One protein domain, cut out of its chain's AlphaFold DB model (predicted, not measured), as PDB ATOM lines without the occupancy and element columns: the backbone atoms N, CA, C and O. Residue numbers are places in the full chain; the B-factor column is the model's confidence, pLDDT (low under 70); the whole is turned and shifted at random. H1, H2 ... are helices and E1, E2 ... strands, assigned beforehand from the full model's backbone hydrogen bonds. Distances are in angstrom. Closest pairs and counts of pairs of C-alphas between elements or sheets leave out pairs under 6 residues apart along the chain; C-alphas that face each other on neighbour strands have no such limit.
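This is residues 2 to 173 of the 175 residues of an uncharacterized protein of Candidatus Dadabacteria bacterium (UniProt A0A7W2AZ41). A helical hairpin, H3 and H4, makes the middle; the longest helix, H1, crosses H3 alone, H2 packs on H3 toward one end, H5 and H6 pack on H4, and H7 makes the opposite end. The printed part has 172 residues with seven named helices and one strand, in the order H1 E1 H2 H3 H4 H5 H6 H7: mostly helix. It is compact, with a radius of gyration of the C-alphas of 16.0 A, and spans 51 by 35 by 33 A.

H1, residues 2 to 20, measures 27.8 A from C-alpha 2 at (-25.870, -19.158, -4.258) to its last C-alpha. H3, residues 66 to 83, measures 25.5 A; H4, residues 87 to 103, 24.0 A; H6, residues 137 to 153, 24.1 A. E1 is residues 47 to 49, H2 52 to 60 and H5 113 to 126. H7, residues 157 to 171, ends at (0.467, -5.518, 31.454).

Residues 9 to 17 of H1 touch residues 73 to 80 of H3 at a steep tilt of 66 degrees, closest at the C-alphas of Trp 13 and Ile 76, 6.2 A. H3 and H4 form a hairpin, the closest C-alphas, Gly 81 and Ser 91, 4.4 A apart. H4, H5 and H6 form a bundle, three helices side by side. E1 pairs with no named strand; residues 34 to 35 pair with its residues 48 to 49, parallel. Every O i to N i+4 pair is within hydrogen-bond range in H2 to H7, and 13 of 15 in H1.

The C-alphas farthest apart, Asn 3 and Lys 173, are 52.4 A apart. The printed part has no cut. The link from H1 to E1, 26 residues, is long. Confidence is under 70 at residues 2, 62, 106 to 111 and 172 to 173.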
ATOM      1  N   ASP A   2     -26.584 -20.434  -4.066       63.09
ATOM      2  CA  ASP A   2     -25.870 -19.158  -4.258       63.09
ATOM      3  C   ASP A   2     -26.619 -17.926  -3.728       63.09
ATOM      4  O   ASP A   2     -26.034 -17.100  -3.032       63.09
ATOM      5  N   ASN A   3     -27.938 -17.851  -3.941       78.75
ATOM      6  CA  ASN A   3     -28.754 -16.746  -3.423       78.75
ATOM      7  C   ASN A   3     -28.727 -16.660  -1.879       78.75
ATOM      8  O   ASN A   3     -28.711 -15.569  -1.318       78.75
ATOM      9  N   ASN A   4     -28.652 -17.796  -1.174       88.88
ATOM     10  CA  ASN A   4     -28.591 -17.812   0.294       88.88
ATOM     11  C   ASN A   4     -27.202 -17.415   0.811       88.88
ATOM     12  O   ASN A   4     -27.104 -16.778   1.859       88.88
ATOM     13  N   ILE A   5     -26.142 -17.760   0.072       92.88
ATOM     14  CA  ILE A   5     -24.761 -17.381   0.395       92.88
ATOM     15  C   ILE A   5     -24.602 -15.866   0.298       92.88
ATOM     16  O   ILE A   5     -24.167 -15.232   1.260       92.88
ATOM     17  N   GLU A   6     -24.995 -15.270  -0.830       93.69
ATOM     18  CA  GLU A   6     -24.912 -13.819  -1.000       93.69
ATOM     19  C   GLU A   6     -25.807 -13.088   0.007       93.69
ATOM     20  O   GLU A   6     -25.373 -12.116   0.623       93.69
ATOM     21  N   THR A   7     -27.024 -13.592   0.239       94.44
ATOM     22  CA  THR A   7     -27.939 -13.030   1.242       94.44
ATOM     23  C   THR A   7     -27.306 -13.011   2.633       94.44
ATOM     24  O   THR A   7     -27.411 -12.008   3.338       94.44
ATOM     25  N   LEU A   8     -26.611 -14.081   3.033       94.69
ATOM     26  CA  LEU A   8     -25.920 -14.132   4.320       94.69
ATOM     27  C   LEU A   8     -24.738 -13.155   4.383       94.69
ATOM     28  O   LEU A   8     -24.631 -12.418   5.366       94.69
ATOM     29  N   LYS A   9     -23.891 -13.106   3.340       95.81
ATOM     30  CA  LYS A   9     -22.774 -12.145   3.257       95.81
ATOM     31  C   LYS A   9     -23.287 -10.710   3.388       95.81
ATOM     32  O   LYS A   9     -22.800  -9.957   4.225       95.81
ATOM     33  N   ARG A  10     -24.320 -10.362   2.615       96.00
ATOM     34  CA  ARG A  10     -24.960  -9.041   2.630       96.00
ATOM     35  C   ARG A  10     -25.557  -8.713   3.995       96.00
ATOM     36  O   ARG A  10     -25.307  -7.635   4.510       96.00
ATOM     37  N   ARG A  11     -26.280  -9.649   4.619       95.88
ATOM     38  CA  ARG A  11     -26.867  -9.442   5.952       95.88
ATOM     39  C   ARG A  11     -25.805  -9.102   6.999       95.88
ATOM     40  O   ARG A  11     -26.001  -8.173   7.772       95.88
ATOM     41  N   ILE A  12     -24.708  -9.860   7.039       96.50
ATOM     42  CA  ILE A  12     -23.619  -9.616   7.999       96.50
ATOM     43  C   ILE A  12     -22.875  -8.321   7.650       96.50
ATOM     44  O   ILE A  12     -22.520  -7.565   8.549       96.50
ATOM     45  N   TRP A  13     -22.676  -8.031   6.360       96.69
ATOM     46  CA  TRP A  13     -22.118  -6.751   5.921       96.69
ATOM     47  C   TRP A  13     -22.955  -5.583   6.433       96.69
ATOM     48  O   TRP A  13     -22.405  -4.664   7.027       96.69
ATOM     49  N   ASP A  14     -24.273  -5.632   6.248       94.12
ATOM     50  CA  ASP A  14     -25.184  -4.576   6.682       94.12
ATOM     51  C   ASP A  14     -25.216  -4.458   8.214       94.12
ATOM     52  O   ASP A  14     -25.207  -3.345   8.733       94.12
ATOM     53  N   GLU A  15     -25.174  -5.581   8.945       94.94
ATOM     54  CA  GLU A  15     -25.036  -5.595  10.411       94.94
ATOM     55  C   GLU A  15     -23.762  -4.881  10.873       94.94
ATOM     56  O   GLU A  15     -23.805  -4.106  11.823       94.94
ATOM     57  N   LEU A  16     -22.629  -5.126  10.214       95.62
ATOM     58  CA  LEU A  16     -21.350  -4.511  10.565       95.62
ATOM     59  C   LEU A  16     -21.257  -3.059  10.085       95.62
ATOM     60  O   LEU A  16     -20.690  -2.215  10.774       95.62
ATOM     61  N   ALA A  17     -21.844  -2.732   8.935       93.44
ATOM     62  CA  ALA A  17     -21.818  -1.387   8.372       93.44
ATOM     63  C   ALA A  17     -22.458  -0.352   9.310       93.44
ATOM     64  O   ALA A  17     -22.062   0.813   9.284       93.44
ATOM     65  N   ILE A  18     -23.371  -0.773  10.200       92.56
ATOM     66  CA  ILE A  18     -23.979   0.133  11.180       92.56
ATOM     67  C   ILE A  18     -22.942   0.789  12.095       92.56
ATOM     68  O   ILE A  18     -23.189   1.901  12.544       92.56
ATOM     69  N   ILE A  19     -21.778   0.158  12.333       91.31
ATOM     70  CA  ILE A  19     -20.656   0.717  13.117       91.31
ATOM     71  C   ILE A  19     -20.305   2.133  12.652       91.31
ATOM     72  O   ILE A  19     -19.958   2.999  13.456       91.31
ATOM     73  N   PHE A  20     -20.390   2.359  11.348       88.31
ATOM     74  CA  PHE A  20     -19.884   3.556  10.701       88.31
ATOM     75  C   PHE A  20     -20.964   4.609  10.474       88.31
ATOM     76  O   PHE A  20     -20.610   5.769  10.270       88.31
ATOM     77  N   ASP A  21     -22.242   4.221  10.555       79.31
ATOM     78  CA  ASP A  21     -23.421   5.075  10.371       79.31
ATOM     79  C   ASP A  21     -23.189   6.154   9.287       79.31
ATOM     80  O   ASP A  21     -22.860   5.823   8.148       79.31
ATOM     81  N   ASN A  22     -23.274   7.444   9.633       78.06
ATOM     82  CA  ASN A  22     -22.994   8.563   8.727       78.06
ATOM     83  C   ASN A  22     -21.566   9.122   8.858       78.06
ATOM     84  O   ASN A  22     -21.226  10.117   8.216       78.06
ATOM     85  N   LYS A  23     -20.723   8.518   9.703       85.81
ATOM     86  CA  LYS A  23     -19.369   9.008  10.009       85.81
ATOM     87  C   LYS A  23     -18.376   8.692   8.899       85.81
ATOM     88  O   LYS A  23     -17.458   9.471   8.653       85.81
ATOM     89  N   VAL A  24     -18.548   7.548   8.235       85.88
ATOM     90  CA  VAL A  24     -17.691   7.113   7.128       85.88
ATOM     91  C   VAL A  24     -18.555   6.537   6.021       85.88
ATOM     92  O   VAL A  24     -19.398   5.674   6.249       85.88
ATOM     93  N   LYS A  25     -18.323   6.994   4.789       83.00
ATOM     94  CA  LYS A  25     -19.027   6.474   3.621       83.00
ATOM     95  C   LYS A  25     -18.499   5.083   3.269       83.00
ATOM     96  O   LYS A  25     -17.451   4.966   2.640       83.00
ATOM     97  N   ILE A  26     -19.256   4.052   3.628       82.81
ATOM     98  CA  ILE A  26     -19.021   2.674   3.187       82.81
ATOM     99  C   ILE A  26     -19.719   2.436   1.851       82.81
ATOM    100  O   ILE A  26     -20.858   2.865   1.641       82.81
ATOM    101  N   ALA A  27     -19.036   1.767   0.920       80.31
ATOM    102  CA  ALA A  27     -19.681   1.344  -0.314       80.31
ATOM    103  C   ALA A  27     -20.749   0.281  -0.021       80.31
ATOM    104  O   ALA A  27     -20.640  -0.501   0.923       80.31
ATOM    105  N   LYS A  28     -21.782   0.212  -0.864       87.06
ATOM    106  CA  LYS A  28     -22.754  -0.885  -0.783       87.06
ATOM    107  C   LYS A  28     -22.027  -2.229  -0.885       87.06
ATOM    108  O   LYS A  28     -21.028  -2.321  -1.598       87.06
ATOM    109  N   PHE A  29     -22.566  -3.251  -0.214       91.75
ATOM    110  CA  PHE A  29     -22.055  -4.618  -0.299       91.75
ATOM    111  C   PHE A  29     -21.750  -5.004  -1.753       91.75
ATOM    112  O   PHE A  29     -22.601  -4.850  -2.637       91.75
ATOM    113  N   SER A  30     -20.543  -5.522  -1.966       88.50
ATOM    114  CA  SER A  30     -20.014  -5.912  -3.265       88.50
ATOM    115  C   SER A  30     -19.191  -7.185  -3.116       88.50
ATOM    116  O   SER A  30     -18.358  -7.294  -2.217       88.50
ATOM    117  N   ASN A  31     -19.396  -8.142  -4.023       90.06
ATOM    118  CA  ASN A  31     -18.611  -9.375  -4.056       90.06
ATOM    119  C   ASN A  31     -17.167  -9.151  -4.549       90.06
ATOM    120  O   ASN A  31     -16.360 -10.072  -4.497       90.06
ATOM    121  N   GLU A  32     -16.816  -7.947  -5.016       92.75
ATOM    122  CA  GLU A  32     -15.485  -7.658  -5.568       92.75
ATOM    123  C   GLU A  32     -14.346  -7.832  -4.552       92.75
ATOM    124  O   GLU A  32     -13.235  -8.169  -4.950       92.75
ATOM    125  N   PHE A  33     -14.638  -7.668  -3.256       93.62
ATOM    126  CA  PHE A  33     -13.678  -7.812  -2.155       93.62
ATOM    127  C   PHE A  33     -13.502  -9.257  -1.680       93.62
ATOM    128  O   PHE A  33     -12.753  -9.487  -0.733       93.62
ATOM    129  N   PHE A  34     -14.185 -10.226  -2.295       96.06
ATOM    130  CA  PHE A  34     -14.157 -11.620  -1.866       96.06
ATOM    131  C   PHE A  34     -13.577 -12.533  -2.944       96.06
ATOM    132  O   PHE A  34     -13.895 -12.435  -4.131       96.06
ATOM    133  N   LEU A  35     -12.753 -13.479  -2.508       96.19
ATOM    134  CA  LEU A  35     -12.366 -14.649  -3.275       96.19
ATOM    135  C   LEU A  35     -13.108 -15.864  -2.713       96.19
ATOM    136  O   LEU A  35     -12.811 -16.338  -1.622       96.19
ATOM    137  N   ASN A  36     -14.045 -16.404  -3.491       93.88
ATOM    138  CA  ASN A  36     -14.886 -17.529  -3.065       93.88
ATOM    139  C   ASN A  36     -14.202 -18.907  -3.185       93.88
ATOM    140  O   ASN A  36     -14.845 -19.940  -2.986       93.88
ATOM    141  N   LYS A  37     -12.918 -18.943  -3.557       92.31
ATOM    142  CA  LYS A  37     -12.136 -20.178  -3.703       92.31
ATOM    143  C   LYS A  37     -11.460 -20.526  -2.386       92.31
ATOM    144  O   LYS A  37     -10.970 -19.638  -1.701       92.31
ATOM    145  N   ASP A  38     -11.384 -21.817  -2.089       91.31
ATOM    146  CA  ASP A  38     -10.625 -22.321  -0.949       91.31
ATOM    147  C   ASP A  38      -9.125 -22.312  -1.255       91.31
ATOM    148  O   ASP A  38      -8.650 -23.047  -2.125       91.31
ATOM    149  N   ILE A  39      -8.397 -21.422  -0.582       92.44
ATOM    150  CA  ILE A  39      -6.940 -21.311  -0.649       92.44
ATOM    151  C   ILE A  39      -6.386 -21.063   0.762       92.44
ATOM    152  O   ILE A  39      -7.054 -20.426   1.575       92.44
ATOM    153  N   PRO A  40      -5.149 -21.497   1.074       90.50
ATOM    154  CA  PRO A  40      -4.581 -21.406   2.422       90.50
ATOM    155  C   PRO A  40      -4.031 -20.001   2.735       90.50
ATOM    156  O   PRO A  40      -2.865 -19.839   3.095       90.50
ATOM    157  N   ARG A  41      -4.846 -18.961   2.531       90.44
ATOM    158  CA  ARG A  41      -4.527 -17.553   2.811       90.44
ATOM    159  C   ARG A  41      -5.781 -16.820   3.271       90.44
ATOM    160  O   ARG A  41      -6.880 -17.215   2.915       90.44
ATOM    161  N   ILE A  42      -5.603 -15.730   4.016       91.31
ATOM    162  CA  ILE A  42      -6.707 -14.839   4.423       91.31
ATOM    163  C   ILE A  42      -6.998 -13.817   3.324       91.31
ATOM    164  O   ILE A  42      -8.156 -13.509   3.057       91.31
ATOM    165  N   PHE A  43      -5.947 -13.340   2.655       95.62
ATOM    166  CA  PHE A  43      -6.041 -12.419   1.531       95.62
ATOM    167  C   PHE A  43      -5.326 -12.969   0.297       95.62
ATOM    168  O   PHE A  43      -4.330 -13.696   0.399       95.62
ATOM    169  N   TYR A  44      -5.844 -12.622  -0.876       94.88
ATOM    170  CA  TYR A  44      -5.219 -12.885  -2.164       94.88
ATOM    171  C   TYR A  44      -5.666 -11.830  -3.173       94.88
ATOM    172  O   TYR A  44      -6.862 -11.695  -3.418       94.88
ATOM    173  N   GLU A  45      -4.705 -11.106  -3.754       91.56
ATOM    174  CA  GLU A  45      -4.953 -10.044  -4.744       91.56
ATOM    175  C   GLU A  45      -5.946  -8.977  -4.242       91.56
ATOM    176  O   GLU A  45      -6.932  -8.678  -4.916       91.56
ATOM    177  N   ASP A  46      -5.716  -8.431  -3.037       92.62
ATOM    178  CA  ASP A  46      -6.581  -7.427  -2.391       92.62
ATOM    179  C   ASP A  46      -8.035  -7.897  -2.183       92.62
ATOM    180  O   ASP A  46      -8.978  -7.100  -2.141       92.62
ATOM    181  N   LYS A  47      -8.235  -9.213  -2.041       96.12
ATOM    182  CA  LYS A  47      -9.530  -9.829  -1.725       96.12
ATOM    183  C   LYS A  47      -9.422 -10.731  -0.519       96.12
ATOM    184  O   LYS A  47      -8.446 -11.459  -0.363       96.12
ATOM    185  N   VAL A  48     -10.471 -10.740   0.290       97.25
ATOM    186  CA  VAL A  48     -10.619 -11.665   1.408       97.25
ATOM    187  C   VAL A  48     -11.040 -13.032   0.895       97.25
ATOM    188  O   VAL A  48     -12.027 -13.166   0.171       97.25
ATOM    189  N   VAL A  49     -10.316 -14.062   1.301       97.31
ATOM    190  CA  VAL A  49     -10.635 -15.453   0.995       97.31
ATOM    191  C   VAL A  49     -11.787 -15.897   1.888       97.31
ATOM    192  O   VAL A  49     -11.623 -16.091   3.088       97.31
ATOM    193  N   LEU A  50     -12.966 -16.063   1.295       96.75
ATOM    194  CA  LEU A  50     -14.167 -16.535   1.979       96.75
ATOM    195  C   LEU A  50     -14.837 -17.600   1.109       96.75
ATOM    196  O   LEU A  50     -15.699 -17.270   0.288       96.75
ATOM    197  N   PRO A  51     -14.433 -18.872   1.257       95.56
ATOM    198  CA  PRO A  51     -14.904 -19.929   0.383       95.56
ATOM    199  C   PRO A  51     -16.399 -20.181   0.559       95.56
ATOM    200  O   PRO A  51     -16.895 -20.314   1.681       95.56
ATOM    201  N   ASP A  52     -17.118 -20.325  -0.551       94.38
ATOM    202  CA  ASP A  52     -18.571 -20.532  -0.515       94.38
ATOM    203  C   ASP A  52     -18.949 -21.846   0.201       94.38
ATOM    204  O   ASP A  52     -20.005 -21.925   0.828       94.38
ATOM    205  N   VAL A  53     -18.051 -22.843   0.214       92.62
ATOM    206  CA  VAL A  53     -18.220 -24.100   0.968       92.62
ATOM    207  C   VAL A  53     -18.326 -23.878   2.482       92.62
ATOM    208  O   VAL A  53     -19.102 -24.564   3.146       92.62
ATOM    209  N   ILE A  54     -17.611 -22.892   3.035       92.88
ATOM    210  CA  ILE A  54     -17.663 -22.569   4.469       92.88
ATOM    211  C   ILE A  54     -19.021 -21.958   4.824       92.88
ATOM    212  O   ILE A  54     -19.626 -22.309   5.836       92.88
ATOM    213  N   ILE A  55     -19.545 -21.096   3.952       93.12
ATOM    214  CA  ILE A  55     -20.858 -20.475   4.143       93.12
ATOM    215  C   ILE A  55     -21.976 -21.496   3.947       93.12
ATOM    216  O   ILE A  55     -22.923 -21.528   4.730       93.12
ATOM    217  N   ALA A  56     -21.867 -22.356   2.933       92.38
ATOM    218  CA  ALA A  56     -22.801 -23.453   2.726       92.38
ATOM    219  C   ALA A  56     -22.875 -24.343   3.973       92.38
ATOM    220  O   ALA A  56     -23.971 -24.624   4.454       92.38
ATOM    221  N   LYS A  57     -21.720 -24.696   4.551       91.88
ATOM    222  CA  LYS A  57     -21.640 -25.444   5.809       91.88
ATOM    223  C   LYS A  57     -22.391 -24.724   6.935       91.88
ATOM    224  O   LYS A  57     -23.314 -25.312   7.488       91.88
ATOM    225  N   TYR A  58     -22.110 -23.439   7.173       92.31
ATOM    226  CA  TYR A  58     -22.824 -22.629   8.175       92.31
ATOM    227  C   TYR A  58     -24.349 -22.616   7.987       92.31
ATOM    228  O   TYR A  58     -25.097 -22.668   8.957       92.31
ATOM    229  N   LEU A  59     -24.819 -22.537   6.739       91.00
ATOM    230  CA  LEU A  59     -26.248 -22.484   6.415       91.00
ATOM    231  C   LEU A  59     -26.962 -23.835   6.562       91.00
ATOM    232  O   LEU A  59     -28.178 -23.854   6.734       91.00
ATOM    233  N   THR A  60     -26.235 -24.946   6.432       88.56
ATOM    234  CA  THR A  60     -26.807 -26.305   6.449       88.56
ATOM    235  C   THR A  60     -26.666 -27.021   7.789       88.56
ATOM    236  O   THR A  60     -27.398 -27.976   8.043       88.56
ATOM    237  N   GLU A  61     -25.742 -26.591   8.650       82.75
ATOM    238  CA  GLU A  61     -25.557 -27.198   9.965       82.75
ATOM    239  C   GLU A  61     -26.709 -26.834  10.913       82.75
ATOM    240  O   GLU A  61     -27.019 -25.667  11.142       82.75
ATOM    241  N   ASN A  62     -27.325 -27.856  11.517       65.00
ATOM    242  CA  ASN A  62     -28.389 -27.677  12.513       65.00
ATOM    243  C   ASN A  62     -27.884 -27.055  13.827       65.00
ATOM    244  O   ASN A  62     -28.675 -26.509  14.595       65.00
ATOM    245  N   ILE A  63     -26.581 -27.157  14.105       73.38
ATOM    246  CA  ILE A  63     -25.937 -26.586  15.288       73.38
ATOM    247  C   ILE A  63     -25.022 -25.466  14.812       73.38
ATOM    248  O   ILE A  63     -24.157 -25.690  13.970       73.38
ATOM    249  N   LYS A  64     -25.192 -24.267  15.372       76.44
ATOM    250  CA  LYS A  64     -24.319 -23.134  15.062       76.44
ATOM    251  C   LYS A  64     -22.888 -23.431  15.500       76.44
ATOM    252  O   LYS A  64     -22.591 -23.469  16.692       76.44
ATOM    253  N   ASN A  65     -22.002 -23.597  14.528       88.19
ATOM    254  CA  ASN A  65     -20.573 -23.681  14.760       88.19
ATOM    255  C   ASN A  65     -19.990 -22.267  14.929       88.19
ATOM    256  O   ASN A  65     -19.923 -21.498  13.967       88.19
ATOM    257  N   ILE A  66     -19.583 -21.931  16.158       88.75
ATOM    258  CA  ILE A  66     -19.059 -20.605  16.520       88.75
ATOM    259  C   ILE A  66     -17.786 -20.269  15.741       88.75
ATOM    260  O   ILE A  66     -17.640 -19.130  15.313       88.75
ATOM    261  N   GLU A  67     -16.906 -21.237  15.488       89.31
ATOM    262  CA  GLU A  67     -15.666 -20.996  14.738       89.31
ATOM    263  C   GLU A  67     -15.950 -20.654  13.274       89.31
ATOM    264  O   GLU A  67     -15.347 -19.740  12.710       89.31
ATOM    265  N   ILE A  68     -16.926 -21.333  12.663       92.56
ATOM    266  CA  ILE A  68     -17.375 -21.003  11.305       92.56
ATOM    267  C   ILE A  68     -18.013 -19.611  11.283       92.56
ATOM    268  O   ILE A  68     -17.730 -18.820  10.385       92.56
ATOM    269  N   GLU A  69     -18.848 -19.286  12.274       93.56
ATOM    270  CA  GLU A  69     -19.449 -17.956  12.379       93.56
ATOM    271  C   GLU A  69     -18.373 -16.872  12.537       93.56
ATOM    272  O   GLU A  69     -18.365 -15.904  11.777       93.56
ATOM    273  N   ARG A  70     -17.419 -17.074  13.455       93.00
ATOM    274  CA  ARG A  70     -16.275 -16.186  13.695       93.00
ATOM    275  C   ARG A  70     -15.481 -15.962  12.415       93.00
ATOM    276  O   ARG A  70     -15.209 -14.815  12.078       93.00
ATOM    277  N   PHE A  71     -15.169 -17.022  11.668       94.31
ATOM    278  CA  PHE A  71     -14.462 -16.911  10.393       94.31
ATOM    279  C   PHE A  71     -15.234 -16.073   9.360       94.31
ATOM    280  O   PHE A  71     -14.645 -15.220   8.690       94.31
ATOM    281  N   ILE A  72     -16.555 -16.265   9.253       96.19
ATOM    282  CA  ILE A  72     -17.405 -15.491   8.335       96.19
ATOM    283  C   ILE A  72     -17.428 -14.009   8.736       96.19
ATOM    284  O   ILE A  72     -17.219 -13.148   7.879       96.19
ATOM    285  N   TYR A  73     -17.641 -13.691  10.017       96.44
ATOM    286  CA  TYR A  73     -17.627 -12.303  10.500       96.44
ATOM    287  C   TYR A  73     -16.265 -11.644  10.316       96.44
ATOM    288  O   TYR A  73     -16.200 -10.505   9.851       96.44
ATOM    289  N   ASN A  74     -15.188 -12.363  10.636       95.62
ATOM    290  CA  ASN A  74     -13.828 -11.873  10.461       95.62
ATOM    291  C   ASN A  74     -13.581 -11.517   8.986       95.62
ATOM    292  O   ASN A  74     -13.195 -10.393   8.669       95.62
ATOM    293  N   SER A  75     -13.935 -12.429   8.078       97.06
ATOM    294  CA  SER A  75     -13.768 -12.230   6.638       97.06
ATOM    295  C   SER A  75     -14.559 -11.026   6.114       97.06
ATOM    296  O   SER A  75     -14.040 -10.203   5.359       97.06
ATOM    297  N   ILE A  76     -15.820 -10.885   6.527       97.88
ATOM    298  CA  ILE A  76     -16.675  -9.785   6.064       97.88
ATOM    299  C   ILE A  76     -16.186  -8.440   6.611       97.88
ATOM    300  O   ILE A  76     -16.125  -7.468   5.859       97.88
ATOM    301  N   LEU A  77     -15.773  -8.371   7.879       96.94
ATOM    302  CA  LEU A  77     -15.231  -7.137   8.446       96.94
ATOM    303  C   LEU A  77     -13.868  -6.767   7.838       96.94
ATOM    304  O   LEU A  77     -13.609  -5.591   7.590       96.94
ATOM    305  N   SER A  78     -13.030  -7.755   7.512       97.31
ATOM    306  CA  SER A  78     -11.804  -7.536   6.734       97.31
ATOM    307  C   SER A  78     -12.113  -6.937   5.356       97.31
ATOM    308  O   SER A  78     -11.452  -5.993   4.928       97.31
ATOM    309  N   ALA A  79     -13.158  -7.416   4.676       97.31
ATOM    310  CA  ALA A  79     -13.567  -6.877   3.379       97.31
ATOM    311  C   ALA A  79     -14.078  -5.429   3.492       97.31
ATOM    312  O   ALA A  79     -13.763  -4.595   2.640       97.31
ATOM    313  N   ILE A  80     -14.793  -5.095   4.574       96.31
ATOM    314  CA  ILE A  80     -15.145  -3.703   4.906       96.31
ATOM    315  C   ILE A  80     -13.873  -2.870   5.128       96.31
ATOM    316  O   ILE A  80     -13.768  -1.764   4.601       96.31
ATOM    317  N   GLY A  81     -12.875  -3.395   5.842       95.75
ATOM    318  CA  GLY A  81     -11.582  -2.728   6.037       95.75
ATOM    319  C   GLY A  81     -10.862  -2.402   4.721       95.75
ATOM    320  O   GLY A  81     -10.385  -1.277   4.535       95.75
ATOM    321  N   LEU A  82     -10.859  -3.340   3.766       95.50
ATOM    322  CA  LEU A  82     -10.313  -3.118   2.423       95.50
ATOM    323  C   LEU A  82     -11.107  -2.057   1.655       95.50
ATOM    324  O   LEU A  82     -10.515  -1.182   1.015       95.50
ATOM    325  N   ASN A  83     -12.439  -2.088   1.757       94.69
ATOM    326  CA  ASN A  83     -13.306  -1.063   1.176       94.69
ATOM    327  C   ASN A  83     -12.963   0.338   1.708       94.69
ATOM    328  O   ASN A  83     -12.893   1.298   0.939       94.69
ATOM    329  N   LEU A  84     -12.647   0.421   3.002       93.06
ATOM    330  CA  LEU A  84     -12.216   1.627   3.711       93.06
ATOM    331  C   LEU A  84     -10.727   1.967   3.536       93.06
ATOM    332  O   LEU A  84     -10.235   2.899   4.172       93.06
ATOM    333  N   LYS A  85     -10.014   1.257   2.652       93.00
ATOM    334  CA  LYS A  85      -8.607   1.507   2.300       93.00
ATOM    335  C   LYS A  85      -7.628   1.359   3.470       93.00
ATOM    336  O   LYS A  85      -6.606   2.038   3.504       93.00
ATOM    337  N   LEU A  86      -7.900   0.441   4.403       93.44
ATOM    338  CA  LEU A  86      -6.952   0.101   5.474       93.44
ATOM    339  C   LEU A  86      -5.752  -0.729   4.982       93.44
ATOM    340  O   LEU A  86      -4.713  -0.743   5.637       93.44
ATOM    341  N   GLY A  87      -5.888  -1.422   3.846       94.88
ATOM    342  CA  GLY A  87      -4.929  -2.437   3.389       94.88
ATOM    343  C   GLY A  87      -5.080  -3.759   4.152       94.88
ATOM    344  O   GLY A  87      -5.744  -3.811   5.189       94.88
ATOM    345  N   GLU A  88      -4.496  -4.845   3.642       95.44
ATOM    346  CA  GLU A  88      -4.722  -6.209   4.159       95.44
ATOM    347  C   GLU A  88      -4.364  -6.352   5.649       95.44
ATOM    348  O   GLU A  88      -5.181  -6.813   6.445       95.44
ATOM    349  N   ILE A  89      -3.176  -5.879   6.050       93.94
ATOM    350  CA  ILE A  89      -2.665  -6.019   7.425       93.94
ATOM    351  C   ILE A  89      -3.609  -5.368   8.442       93.94
ATOM    352  O   ILE A  89      -3.994  -5.997   9.425       93.94
ATOM    353  N   PHE A  90      -4.002  -4.112   8.220       95.44
ATOM    354  CA  PHE A  90      -4.842  -3.384   9.175       95.44
ATOM    355  C   PHE A  90      -6.324  -3.754   9.066       95.44
ATOM    356  O   PHE A  90      -7.032  -3.691  10.068       95.44
ATOM    357  N   SER A  91      -6.783  -4.218   7.899       96.56
ATOM    358  CA  SER A  91      -8.117  -4.821   7.766       96.56
ATOM    359  C   SER A  91      -8.235  -6.086   8.612       96.56
ATOM    360  O   SER A  91      -9.225  -6.247   9.323       96.56
ATOM    361  N   LYS A  92      -7.189  -6.925   8.608       95.38
ATOM    362  CA  LYS A  92      -7.101  -8.110   9.465       95.38
ATOM    363  C   LYS A  92      -7.118  -7.740  10.945       95.38
ATOM    364  O   LYS A  92      -7.913  -8.275  11.702       95.38
ATOM    365  N   LYS A  93      -6.285  -6.773  11.355       95.25
ATOM    366  CA  LYS A  93      -6.241  -6.306  12.753       95.25
ATOM    367  C   LYS A  93      -7.613  -5.827  13.229       95.25
ATOM    368  O   LYS A  93      -8.030  -6.180  14.325       95.25
ATOM    369  N   LEU A  94      -8.339  -5.078  12.393       96.44
ATOM    370  CA  LEU A  94      -9.700  -4.638  12.704       96.44
ATOM    371  C   LEU A  94     -10.648  -5.817  12.929       96.44
ATOM    372  O   LEU A  94     -11.388  -5.829  13.915       96.44
ATOM    373  N   SER A  95     -10.649  -6.784  12.011       95.62
ATOM    374  CA  SER A  95     -11.573  -7.911  12.082       95.62
ATOM    375  C   SER A  95     -11.252  -8.872  13.220       95.62
ATOM    376  O   SER A  95     -12.174  -9.335  13.894       95.62
ATOM    377  N   ASP A  96      -9.970  -9.115  13.479       94.25
ATOM    378  CA  ASP A  96      -9.500  -9.930  14.593       94.25
ATOM    379  C   ASP A  96      -9.884  -9.307  15.934       94.25
ATOM    380  O   ASP A  96     -10.539  -9.963  16.740       94.25
ATOM    381  N   SER A  97      -9.565  -8.024  16.153       94.56
ATOM    382  CA  SER A  97      -9.886  -7.338  17.412       94.56
ATOM    383  C   SER A  97     -11.391  -7.291  17.674       94.56
ATOM    384  O   SER A  97     -11.836  -7.553  18.791       94.56
ATOM    385  N   PHE A  98     -12.197  -7.039  16.639       95.25
ATOM    386  CA  PHE A  98     -13.653  -7.109  16.748       95.25
ATOM    387  C   PHE A  98     -14.140  -8.508  17.140       95.25
ATOM    388  O   PHE A  98     -14.971  -8.648  18.039       95.25
ATOM    389  N   CYS A  99     -13.641  -9.548  16.465       93.69
ATOM    390  CA  CYS A  99     -14.061 -10.923  16.717       93.69
ATOM    391  C   CYS A  99     -13.601 -11.416  18.091       93.69
ATOM    392  O   CYS A  99     -14.370 -12.102  18.759       93.69
ATOM    393  N   CYS A 100     -12.405 -11.030  18.537       91.69
ATOM    394  CA  CYS A 100     -11.906 -11.318  19.879       91.69
ATOM    395  C   CYS A 100     -12.903 -10.851  20.947       91.69
ATOM    396  O   CYS A 100     -13.299 -11.630  21.814       91.69
ATOM    397  N   ILE A 101     -13.397  -9.615  20.823       92.62
ATOM    398  CA  ILE A 101     -14.399  -9.070  21.745       92.62
ATOM    399  C   ILE A 101     -15.751  -9.771  21.563       92.62
ATOM    400  O   ILE A 101     -16.327 -10.247  22.539       92.62
ATOM    401  N   LYS A 102     -16.255  -9.883  20.324       92.31
ATOM    402  CA  LYS A 102     -17.583 -10.461  20.036       92.31
ATOM    403  C   LYS A 102     -17.728 -11.898  20.541       92.31
ATOM    404  O   LYS A 102     -18.797 -12.258  21.025       92.31
ATOM    405  N   TYR A 103     -16.676 -12.703  20.419       89.75
ATOM    406  CA  TYR A 103     -16.691 -14.123  20.777       89.75
ATOM    407  C   TYR A 103     -15.984 -14.429  22.100       89.75
ATOM    408  O   TYR A 103     -15.906 -15.596  22.477       89.75
ATOM    409  N   LYS A 104     -15.494 -13.406  22.817       85.38
ATOM    410  CA  LYS A 104     -14.778 -13.544  24.099       85.38
ATOM    411  C   LYS A 104     -13.603 -14.534  24.009       85.38
ATOM    412  O   LYS A 104     -13.259 -15.209  24.977       85.38
ATOM    413  N   SER A 105     -12.985 -14.629  22.832       72.00
ATOM    414  CA  SER A 105     -11.865 -15.526  22.564       72.00
ATOM    415  C   SER A 105     -10.568 -14.830  22.972       72.00
ATOM    416  O   SER A 105      -9.966 -14.111  22.178       72.00
ATOM    417  N   SER A 106     -10.161 -15.003  24.232       54.78
ATOM    418  CA  SER A 106      -8.826 -14.611  24.694       54.78
ATOM    419  C   SER A 106      -7.825 -15.642  24.165       54.78
ATOM    420  O   SER A 106      -7.716 -16.742  24.710       54.78
ATOM    421  N   GLU A 107      -7.113 -15.315  23.095       51.34
ATOM    422  CA  GLU A 107      -5.950 -16.085  22.657       51.34
ATOM    423  C   GLU A 107      -4.668 -15.421  23.209       51.34
ATOM    424  O   GLU A 107      -4.637 -14.231  23.525       51.34
ATOM    425  N   SER A 108      -3.634 -16.226  23.473       48.41
ATOM    426  CA  SER A 108      -2.451 -15.835  24.252       48.41
ATOM    427  C   SER A 108      -1.760 -14.562  23.733       48.41
ATOM    428  O   SER A 108      -1.494 -14.441  22.539       48.41
ATOM    429  N   ILE A 109      -1.368 -13.673  24.658       53.25
ATOM    430  CA  ILE A 109      -0.810 -12.317  24.436       53.25
ATOM    431  C   ILE A 109       0.373 -12.253  23.443       53.25
ATOM    432  O   ILE A 109       0.624 -11.202  22.862       53.25
ATOM    433  N   SER A 110       1.103 -13.345  23.198       49.75
ATOM    434  CA  SER A 110       2.379 -13.296  22.472       49.75
ATOM    435  C   SER A 110       2.285 -12.917  20.987       49.75
ATOM    436  O   SER A 110       3.258 -12.371  20.474       49.75
ATOM    437  N   ASN A 111       1.149 -13.136  20.305       54.59
ATOM    438  CA  ASN A 111       1.013 -12.880  18.855       54.59
ATOM    439  C   ASN A 111      -0.198 -12.016  18.444       54.59
ATOM    440  O   ASN A 111      -0.377 -11.761  17.253       54.59
ATOM    441  N   GLN A 112      -1.027 -11.566  19.389       79.19
ATOM    442  CA  GLN A 112      -2.311 -10.893  19.117       79.19
ATOM    443  C   GLN A 112      -2.471  -9.627  19.962       79.19
ATOM    444  O   GLN A 112      -3.437  -9.436  20.701       79.19
ATOM    445  N   LEU A 113      -1.472  -8.753  19.874       88.50
ATOM    446  CA  LEU A 113      -1.349  -7.588  20.746       88.50
ATOM    447  C   LEU A 113      -2.491  -6.589  20.567       88.50
ATOM    448  O   LEU A 113      -2.956  -6.021  21.550       88.50
ATOM    449  N   GLU A 114      -2.980  -6.391  19.343       92.25
ATOM    450  CA  GLU A 114      -4.122  -5.512  19.082       92.25
ATOM    451  C   GLU A 114      -5.427  -6.095  19.624       92.25
ATOM    452  O   GLU A 114      -6.223  -5.361  20.207       92.25
ATOM    453  N   GLU A 115      -5.631  -7.410  19.490       91.88
ATOM    454  CA  GLU A 115      -6.781  -8.095  20.087       91.88
ATOM    455  C   GLU A 115      -6.774  -7.898  21.605       91.88
ATOM    456  O   GLU A 115      -7.750  -7.401  22.162       91.88
ATOM    457  N   ALA A 116      -5.639  -8.166  22.258       89.69
ATOM    458  CA  ALA A 116      -5.473  -7.961  23.694       89.69
ATOM    459  C   ALA A 116      -5.649  -6.487  24.103       89.69
ATOM    460  O   ALA A 116      -6.292  -6.203  25.115       89.69
ATOM    461  N   TYR A 117      -5.115  -5.546  23.320       92.81
ATOM    462  CA  TYR A 117      -5.251  -4.108  23.557       92.81
ATOM    463  C   TYR A 117      -6.726  -3.686  23.576       92.81
ATOM    464  O   TYR A 117      -7.192  -3.074  24.542       92.81
ATOM    465  N   PHE A 118      -7.489  -4.039  22.535       93.94
ATOM    466  CA  PHE A 118      -8.896  -3.649  22.443       93.94
ATOM    467  C   PHE A 118      -9.789  -4.448  23.388       93.94
ATOM    468  O   PHE A 118     -10.720  -3.872  23.946       93.94
ATOM    469  N   PHE A 119      -9.490  -5.723  23.638       91.50
ATOM    470  CA  PHE A 119     -10.225  -6.539  24.602       91.50
ATOM    471  C   PHE A 119     -10.108  -5.982  26.025       91.50
ATOM    472  O   PHE A 119     -11.118  -5.792  26.703       91.50
ATOM    473  N   ASN A 120      -8.896  -5.619  26.460       90.38
ATOM    474  CA  ASN A 120      -8.698  -4.959  27.754       90.38
ATOM    475  C   ASN A 120      -9.427  -3.617  27.825       90.38
ATOM    476  O   ASN A 120     -10.102  -3.324  28.814       90.38
ATOM    477  N   LYS A 121      -9.340  -2.810  26.761       92.75
ATOM    478  CA  LYS A 121     -10.037  -1.523  26.705       92.75
ATOM    479  C   LYS A 121     -11.557  -1.689  26.798       92.75
ATOM    480  O   LYS A 121     -12.194  -0.939  27.530       92.75
ATOM    481  N   PHE A 122     -12.121  -2.683  26.112       93.19
ATOM    482  CA  PHE A 122     -13.550  -2.997  26.167       93.19
ATOM    483  C   PHE A 122     -13.979  -3.399  27.582       93.19
ATOM    484  O   PHE A 122     -14.939  -2.848  28.118       93.19
ATOM    485  N   ASN A 123     -13.234  -4.303  28.223       89.56
ATOM    486  CA  ASN A 123     -13.559  -4.782  29.567       89.56
ATOM    487  C   ASN A 123     -13.501  -3.673  30.622       89.56
ATOM    488  O   ASN A 123     -14.332  -3.666  31.528       89.56
ATOM    489  N   ASN A 124     -12.572  -2.725  30.479       90.06
ATOM    490  CA  ASN A 124     -12.476  -1.560  31.359       90.06
ATOM    491  C   ASN A 124     -13.664  -0.596  31.211       90.06
ATOM    492  O   ASN A 124     -14.007   0.090  32.170       90.06
ATOM    493  N   GLU A 125     -14.279  -0.520  30.027       94.25
ATOM    494  CA  GLU A 125     -15.388   0.402  29.750       94.25
ATOM    495  C   GLU A 125     -16.770  -0.223  30.010       94.25
ATOM    496  O   GLU A 125     -17.672   0.474  30.475       94.25
ATOM    497  N   PHE A 126     -16.941  -1.526  29.752       91.25
ATOM    498  CA  PHE A 126     -18.259  -2.179  29.757       91.25
ATOM    499  C   PHE A 126     -18.429  -3.350  30.734       91.25
ATOM    500  O   PHE A 126     -19.559  -3.599  31.145       91.25
ATOM    501  N   SER A 127     -17.348  -4.008  31.172       82.44
ATOM    502  CA  SER A 127     -17.289  -5.310  31.882       82.44
ATOM    503  C   SER A 127     -17.067  -6.530  30.977       82.44
ATOM    504  O   SER A 127     -17.545  -6.597  29.850       82.44
ATOM    505  N   ILE A 128     -16.413  -7.557  31.534       78.12
ATOM    506  CA  ILE A 128     -16.022  -8.799  30.836       78.12
ATOM    507  C   ILE A 128     -17.193  -9.627  30.284       78.12
ATOM    508  O   ILE A 128     -17.044 -10.372  29.316       78.12
ATOM    509  N   ASN A 129     -18.368  -9.511  30.904       82.44
ATOM    510  CA  ASN A 129     -19.549 -10.277  30.517       82.44
ATOM    511  C   ASN A 129     -20.445  -9.535  29.523       82.44
ATOM    512  O   ASN A 129     -21.368 -10.160  29.005       82.44
ATOM    513  N   GLU A 130     -20.175  -8.259  29.234       87.44
ATOM    514  CA  GLU A 130     -20.988  -7.489  28.296       87.44
ATOM    515  C   GLU A 130     -20.902  -8.103  26.891       87.44
ATOM    516  O   GLU A 130     -19.829  -8.495  26.422       87.44
ATOM    517  N   ASP A 131     -22.047  -8.217  26.222       88.25
ATOM    518  CA  ASP A 131     -22.107  -8.700  24.847       88.25
ATOM    519  C   ASP A 131     -21.885  -7.551  23.866       88.25
ATOM    520  O   ASP A 131     -22.425  -6.458  24.036       88.25
ATOM    521  N   LEU A 132     -21.157  -7.810  22.776       89.75
ATOM    522  CA  LEU A 132     -20.934  -6.827  21.716       89.75
ATOM    523  C   LEU A 132     -22.206  -6.625  20.868       89.75
ATOM    524  O   LEU A 132     -22.333  -7.109  19.743       89.75
ATOM    525  N   ASN A 133     -23.185  -5.911  21.421       91.31
ATOM    526  CA  ASN A 133     -24.439  -5.587  20.755       91.31
ATOM    527  C   ASN A 133     -24.338  -4.240  20.025       91.31
ATOM    528  O   ASN A 133     -24.544  -3.184  20.617       91.31
ATOM    529  N   LEU A 134     -24.110  -4.273  18.710       92.12
ATOM    530  CA  LEU A 134     -23.967  -3.070  17.874       92.12
ATOM    531  C   LEU A 134     -25.230  -2.181  17.792       92.12
ATOM    532  O   LEU A 134     -25.168  -1.049  17.302       92.12
ATOM    533  N   LYS A 135     -26.386  -2.649  18.288       91.12
ATOM    534  CA  LYS A 135     -27.575  -1.794  18.448       91.12
ATOM    535  C   LYS A 135     -27.411  -0.801  19.599       91.12
ATOM    536  O   LYS A 135     -27.978   0.288  19.528       91.12
ATOM    537  N   ASN A 136     -26.628  -1.150  20.622       93.56
ATOM    538  CA  ASN A 136     -26.270  -0.247  21.706       93.56
ATOM    539  C   ASN A 136     -25.299   0.817  21.175       93.56
ATOM    540  O   ASN A 136     -24.226   0.500  20.668       93.56
ATOM    541  N   GLU A 137     -25.687   2.083  21.298       92.81
ATOM    542  CA  GLU A 137     -24.918   3.214  20.785       92.81
ATOM    543  C   GLU A 137     -23.530   3.334  21.420       92.81
ATOM    544  O   GLU A 137     -22.578   3.624  20.704       92.81
ATOM    545  N   LYS A 138     -23.379   3.041  22.719       94.25
ATOM    546  CA  LYS A 138     -22.073   3.118  23.393       94.25
ATOM    547  C   LYS A 138     -21.111   2.042  22.894       94.25
ATOM    548  O   LYS A 138     -19.966   2.340  22.579       94.25
ATOM    549  N   ILE A 139     -21.590   0.805  22.758       95.00
ATOM    550  CA  ILE A 139     -20.788  -0.296  22.196       95.00
ATOM    551  C   ILE A 139     -20.440   0.003  20.737       95.00
ATOM    552  O   ILE A 139     -19.305  -0.189  20.308       95.00
ATOM    553  N   ARG A 140     -21.402   0.516  19.967       94.62
ATOM    554  CA  ARG A 140     -21.168   0.927  18.583       94.62
ATOM    555  C   ARG A 140     -20.119   2.039  18.489       94.62
ATOM    556  O   ARG A 140     -19.247   1.964  17.627       94.62
ATOM    557  N   GLU A 141     -20.164   3.024  19.388       95.12
ATOM    558  CA  GLU A 141     -19.149   4.075  19.492       95.12
ATOM    559  C   GLU A 141     -17.773   3.488  19.797       95.12
ATOM    560  O   GLU A 141     -16.813   3.810  19.102       95.12
ATOM    561  N   PHE A 142     -17.672   2.573  20.763       96.50
ATOM    562  CA  PHE A 142     -16.416   1.892  21.073       96.50
ATOM    563  C   PHE A 142     -15.820   1.202  19.839       96.50
ATOM    564  O   PHE A 142     -14.642   1.384  19.522       96.50
ATOM    565  N   VAL A 143     -16.635   0.442  19.102       96.06
ATOM    566  CA  VAL A 143     -16.182  -0.266  17.896       96.06
ATOM    567  C   VAL A 143     -15.762   0.722  16.800       96.06
ATOM    568  O   VAL A 143     -14.772   0.491  16.103       96.06
ATOM    569  N   TYR A 144     -16.444   1.862  16.683       96.19
ATOM    570  CA  TYR A 144     -16.014   2.943  15.797       96.19
ATOM    571  C   TYR A 144     -14.662   3.543  16.223       96.19
ATOM    572  O   TYR A 144     -13.795   3.763  15.378       96.19
ATOM    573  N   GLN A 145     -14.436   3.760  17.521       96.38
ATOM    574  CA  GLN A 145     -13.151   4.242  18.043       96.38
ATOM    575  C   GLN A 145     -12.020   3.234  17.810       96.38
ATOM    576  O   GLN A 145     -10.896   3.632  17.496       96.38
ATOM    577  N   MET A 146     -12.311   1.934  17.902       96.75
ATOM    578  CA  MET A 146     -11.380   0.872  17.514       96.75
ATOM    579  C   MET A 146     -10.993   0.989  16.036       96.75
ATOM    580  O   MET A 146      -9.803   1.026  15.720       96.75
ATOM    581  N   PHE A 147     -11.967   1.141  15.133       96.25
ATOM    582  CA  PHE A 147     -11.684   1.403  13.720       96.25
ATOM    583  C   PHE A 147     -10.835   2.662  13.520       96.25
ATOM    584  O   PHE A 147      -9.834   2.620  12.806       96.25
ATOM    585  N   TYR A 148     -11.209   3.776  14.152       96.00
ATOM    586  CA  TYR A 148     -10.503   5.046  14.002       96.00
ATOM    587  C   TYR A 148      -9.034   4.927  14.428       96.00
ATOM    588  O   TYR A 148      -8.136   5.378  13.717       96.00
ATOM    589  N   LYS A 149      -8.781   4.245  15.551       97.25
ATOM    590  CA  LYS A 149      -7.433   3.961  16.051       97.25
ATOM    591  C   LYS A 149      -6.627   3.102  15.072       97.25
ATOM    592  O   LYS A 149      -5.496   3.457  14.755       97.25
ATOM    593  N   ILE A 150      -7.217   2.037  14.531       96.62
ATOM    594  CA  ILE A 150      -6.555   1.176  13.537       96.62
ATOM    595  C   ILE A 150      -6.285   1.931  12.226       96.62
ATOM    596  O   ILE A 150      -5.224   1.768  11.630       96.62
ATOM    597  N   SER A 151      -7.200   2.801  11.796       95.75
ATOM    598  CA  SER A 151      -7.013   3.668  10.626       95.75
ATOM    599  C   SER A 151      -5.911   4.710  10.827       95.75
ATOM    600  O   SER A 151      -5.237   5.100   9.874       95.75
ATOM    601  N   TYR A 152      -5.714   5.180  12.058       96.62
ATOM    602  CA  TYR A 152      -4.577   6.027  12.397       96.62
ATOM    603  C   TYR A 152      -3.266   5.230  12.351       96.62
ATOM    604  O   TYR A 152      -2.333   5.630  11.660       96.62
ATOM    605  N   TRP A 153      -3.230   4.054  12.983       96.50
ATOM    606  CA  TRP A 153      -2.078   3.148  12.943       96.50
ATOM    607  C   TRP A 153      -1.684   2.717  11.527       96.50
ATOM    608  O   TRP A 153      -0.499   2.537  11.262       96.50
ATOM    609  N   SER A 154      -2.640   2.604  10.599       94.81
ATOM    610  CA  SER A 154      -2.332   2.277   9.201       94.81
ATOM    611  C   SER A 154      -1.611   3.390   8.440       94.81
ATOM    612  O   SER A 154      -1.015   3.131   7.397       94.81
ATOM    613  N   LYS A 155      -1.654   4.622   8.954       95.25
ATOM    614  CA  LYS A 155      -0.966   5.795   8.394       95.25
ATOM    615  C   LYS A 155       0.311   6.137   9.159       95.25
ATOM    616  O   LYS A 155       1.184   6.795   8.602       95.25
ATOM    617  N   ASP A 156       0.405   5.704  10.414       94.69
ATOM    618  CA  ASP A 156       1.501   5.994  11.332       94.69
ATOM    619  C   ASP A 156       1.913   4.724  12.098       94.69
ATOM    620  O   ASP A 156       1.450   4.429  13.204       94.69
ATOM    621  N   GLU A 157       2.807   3.950  11.479       90.00
ATOM    622  CA  GLU A 157       3.319   2.699  12.047       90.00
ATOM    623  C   GLU A 157       4.188   2.943  13.298       90.00
ATOM    624  O   GLU A 157       4.297   2.085  14.175       90.00
ATOM    625  N   SER A 158       4.806   4.123  13.411       93.94
ATOM    626  CA  SER A 158       5.582   4.499  14.594       93.94
ATOM    627  C   SER A 158       4.677   4.676  15.808       93.94
ATOM    628  O   SER A 158       5.000   4.160  16.880       93.94
ATOM    629  N   ALA A 159       3.525   5.331  15.639       93.94
ATOM    630  CA  ALA A 159       2.532   5.444  16.701       93.94
ATOM    631  C   ALA A 159       1.950   4.082  17.099       93.94
ATOM    632  O   ALA A 159       1.810   3.799  18.288       93.94
ATOM    633  N   HIS A 160       1.688   3.205  16.123       94.38
ATOM    634  CA  HIS A 160       1.271   1.825  16.388       94.38
ATOM    635  C   HIS A 160       2.266   1.085  17.293       94.38
ATOM    636  O   HIS A 160       1.880   0.562  18.339       94.38
ATOM    637  N   LYS A 161       3.556   1.098  16.938       92.75
ATOM    638  CA  LYS A 161       4.616   0.457  17.735       92.75
ATOM    639  C   LYS A 161       4.720   1.050  19.137       92.75
ATOM    640  O   LYS A 161       4.860   0.301  20.101       92.75
ATOM    641  N   ALA A 162       4.657   2.374  19.258       94.44
ATOM    642  CA  ALA A 162       4.756   3.056  20.543       94.44
ATOM    643  C   ALA A 162       3.611   2.661  21.493       94.44
ATOM    644  O   ALA A 162       3.881   2.225  22.611       94.44
ATOM    645  N   GLU A 163       2.358   2.736  21.034       93.81
ATOM    646  CA  GLU A 163       1.181   2.422  21.859       93.81
ATOM    647  C   GLU A 163       1.139   0.945  22.284       93.81
ATOM    648  O   GLU A 163       0.825   0.636  23.434       93.81
ATOM    649  N   ILE A 164       1.487   0.019  21.385       92.56
ATOM    650  CA  ILE A 164       1.512  -1.414  21.711       92.56
ATOM    651  C   ILE A 164       2.635  -1.750  22.703       92.56
ATOM    652  O   ILE A 164       2.421  -2.535  23.629       92.56
ATOM    653  N   ASN A 165       3.811  -1.131  22.566       91.38
ATOM    654  CA  ASN A 165       4.907  -1.314  23.520       91.38
ATOM    655  C   ASN A 165       4.566  -0.752  24.907       91.38
ATOM    656  O   ASN A 165       4.923  -1.352  25.925       91.38
ATOM    657  N   GLU A 166       3.865   0.382  24.961       92.75
ATOM    658  CA  GLU A 166       3.360   0.948  26.213       92.75
ATOM    659  C   GLU A 166       2.345   0.007  26.874       92.75
ATOM    660  O   GLU A 166       2.474  -0.303  28.060       92.75
ATOM    661  N   PHE A 167       1.385  -0.510  26.101       90.69
ATOM    662  CA  PHE A 167       0.411  -1.489  26.580       90.69
ATOM    663  C   PHE A 167       1.093  -2.730  27.172       90.69
ATOM    664  O   PHE A 167       0.823  -3.083  28.320       90.69
ATOM    665  N   LEU A 168       2.039  -3.332  26.444       86.88
ATOM    666  CA  LEU A 168       2.825  -4.473  26.922       86.88
ATOM    667  C   LEU A 168       3.569  -4.175  28.227       86.88
ATOM    668  O   LEU A 168       3.566  -4.981  29.155       86.88
ATOM    669  N   SER A 169       4.186  -2.996  28.312       87.12
ATOM    670  CA  SER A 169       4.916  -2.569  29.509       87.12
ATOM    671  C   SER A 169       4.003  -2.406  30.724       87.12
ATOM    672  O   SER A 169       4.459  -2.582  31.850       87.12
ATOM    673  N   ASN A 170       2.734  -2.053  30.517       84.88
ATOM    674  CA  ASN A 170       1.759  -1.885  31.590       84.88
ATOM    675  C   ASN A 170       1.138  -3.214  32.033       84.88
ATOM    676  O   ASN A 170       0.900  -3.387  33.225       84.88
ATOM    677  N   VAL A 171       0.922  -4.159  31.112       79.56
ATOM    678  CA  VAL A 171       0.467  -5.518  31.454       79.56
ATOM    679  C   VAL A 171       1.525  -6.232  32.300       79.56
ATOM    680  O   VAL A 171       1.217  -6.672  33.400       79.56
ATOM    681  N   ASN A 172       2.792  -6.206  31.875       67.06
ATOM    682  CA  ASN A 172       3.899  -6.865  32.584       67.06
ATOM    683  C   ASN A 172       4.238  -6.261  33.964       67.06
ATOM    684  O   ASN A 172       5.057  -6.820  34.683       67.06
ATOM    685  N   LYS A 173       3.695  -5.087  34.316       62.22
ATOM    686  CA  LYS A 173       3.870  -4.473  35.648       62.22
ATOM    687  C   LYS A 173       2.822  -4.930  36.664       62.22
ATOM    688  O   LYS A 173       3.006  -4.675  37.851       62.22
TER     689      LYS A 173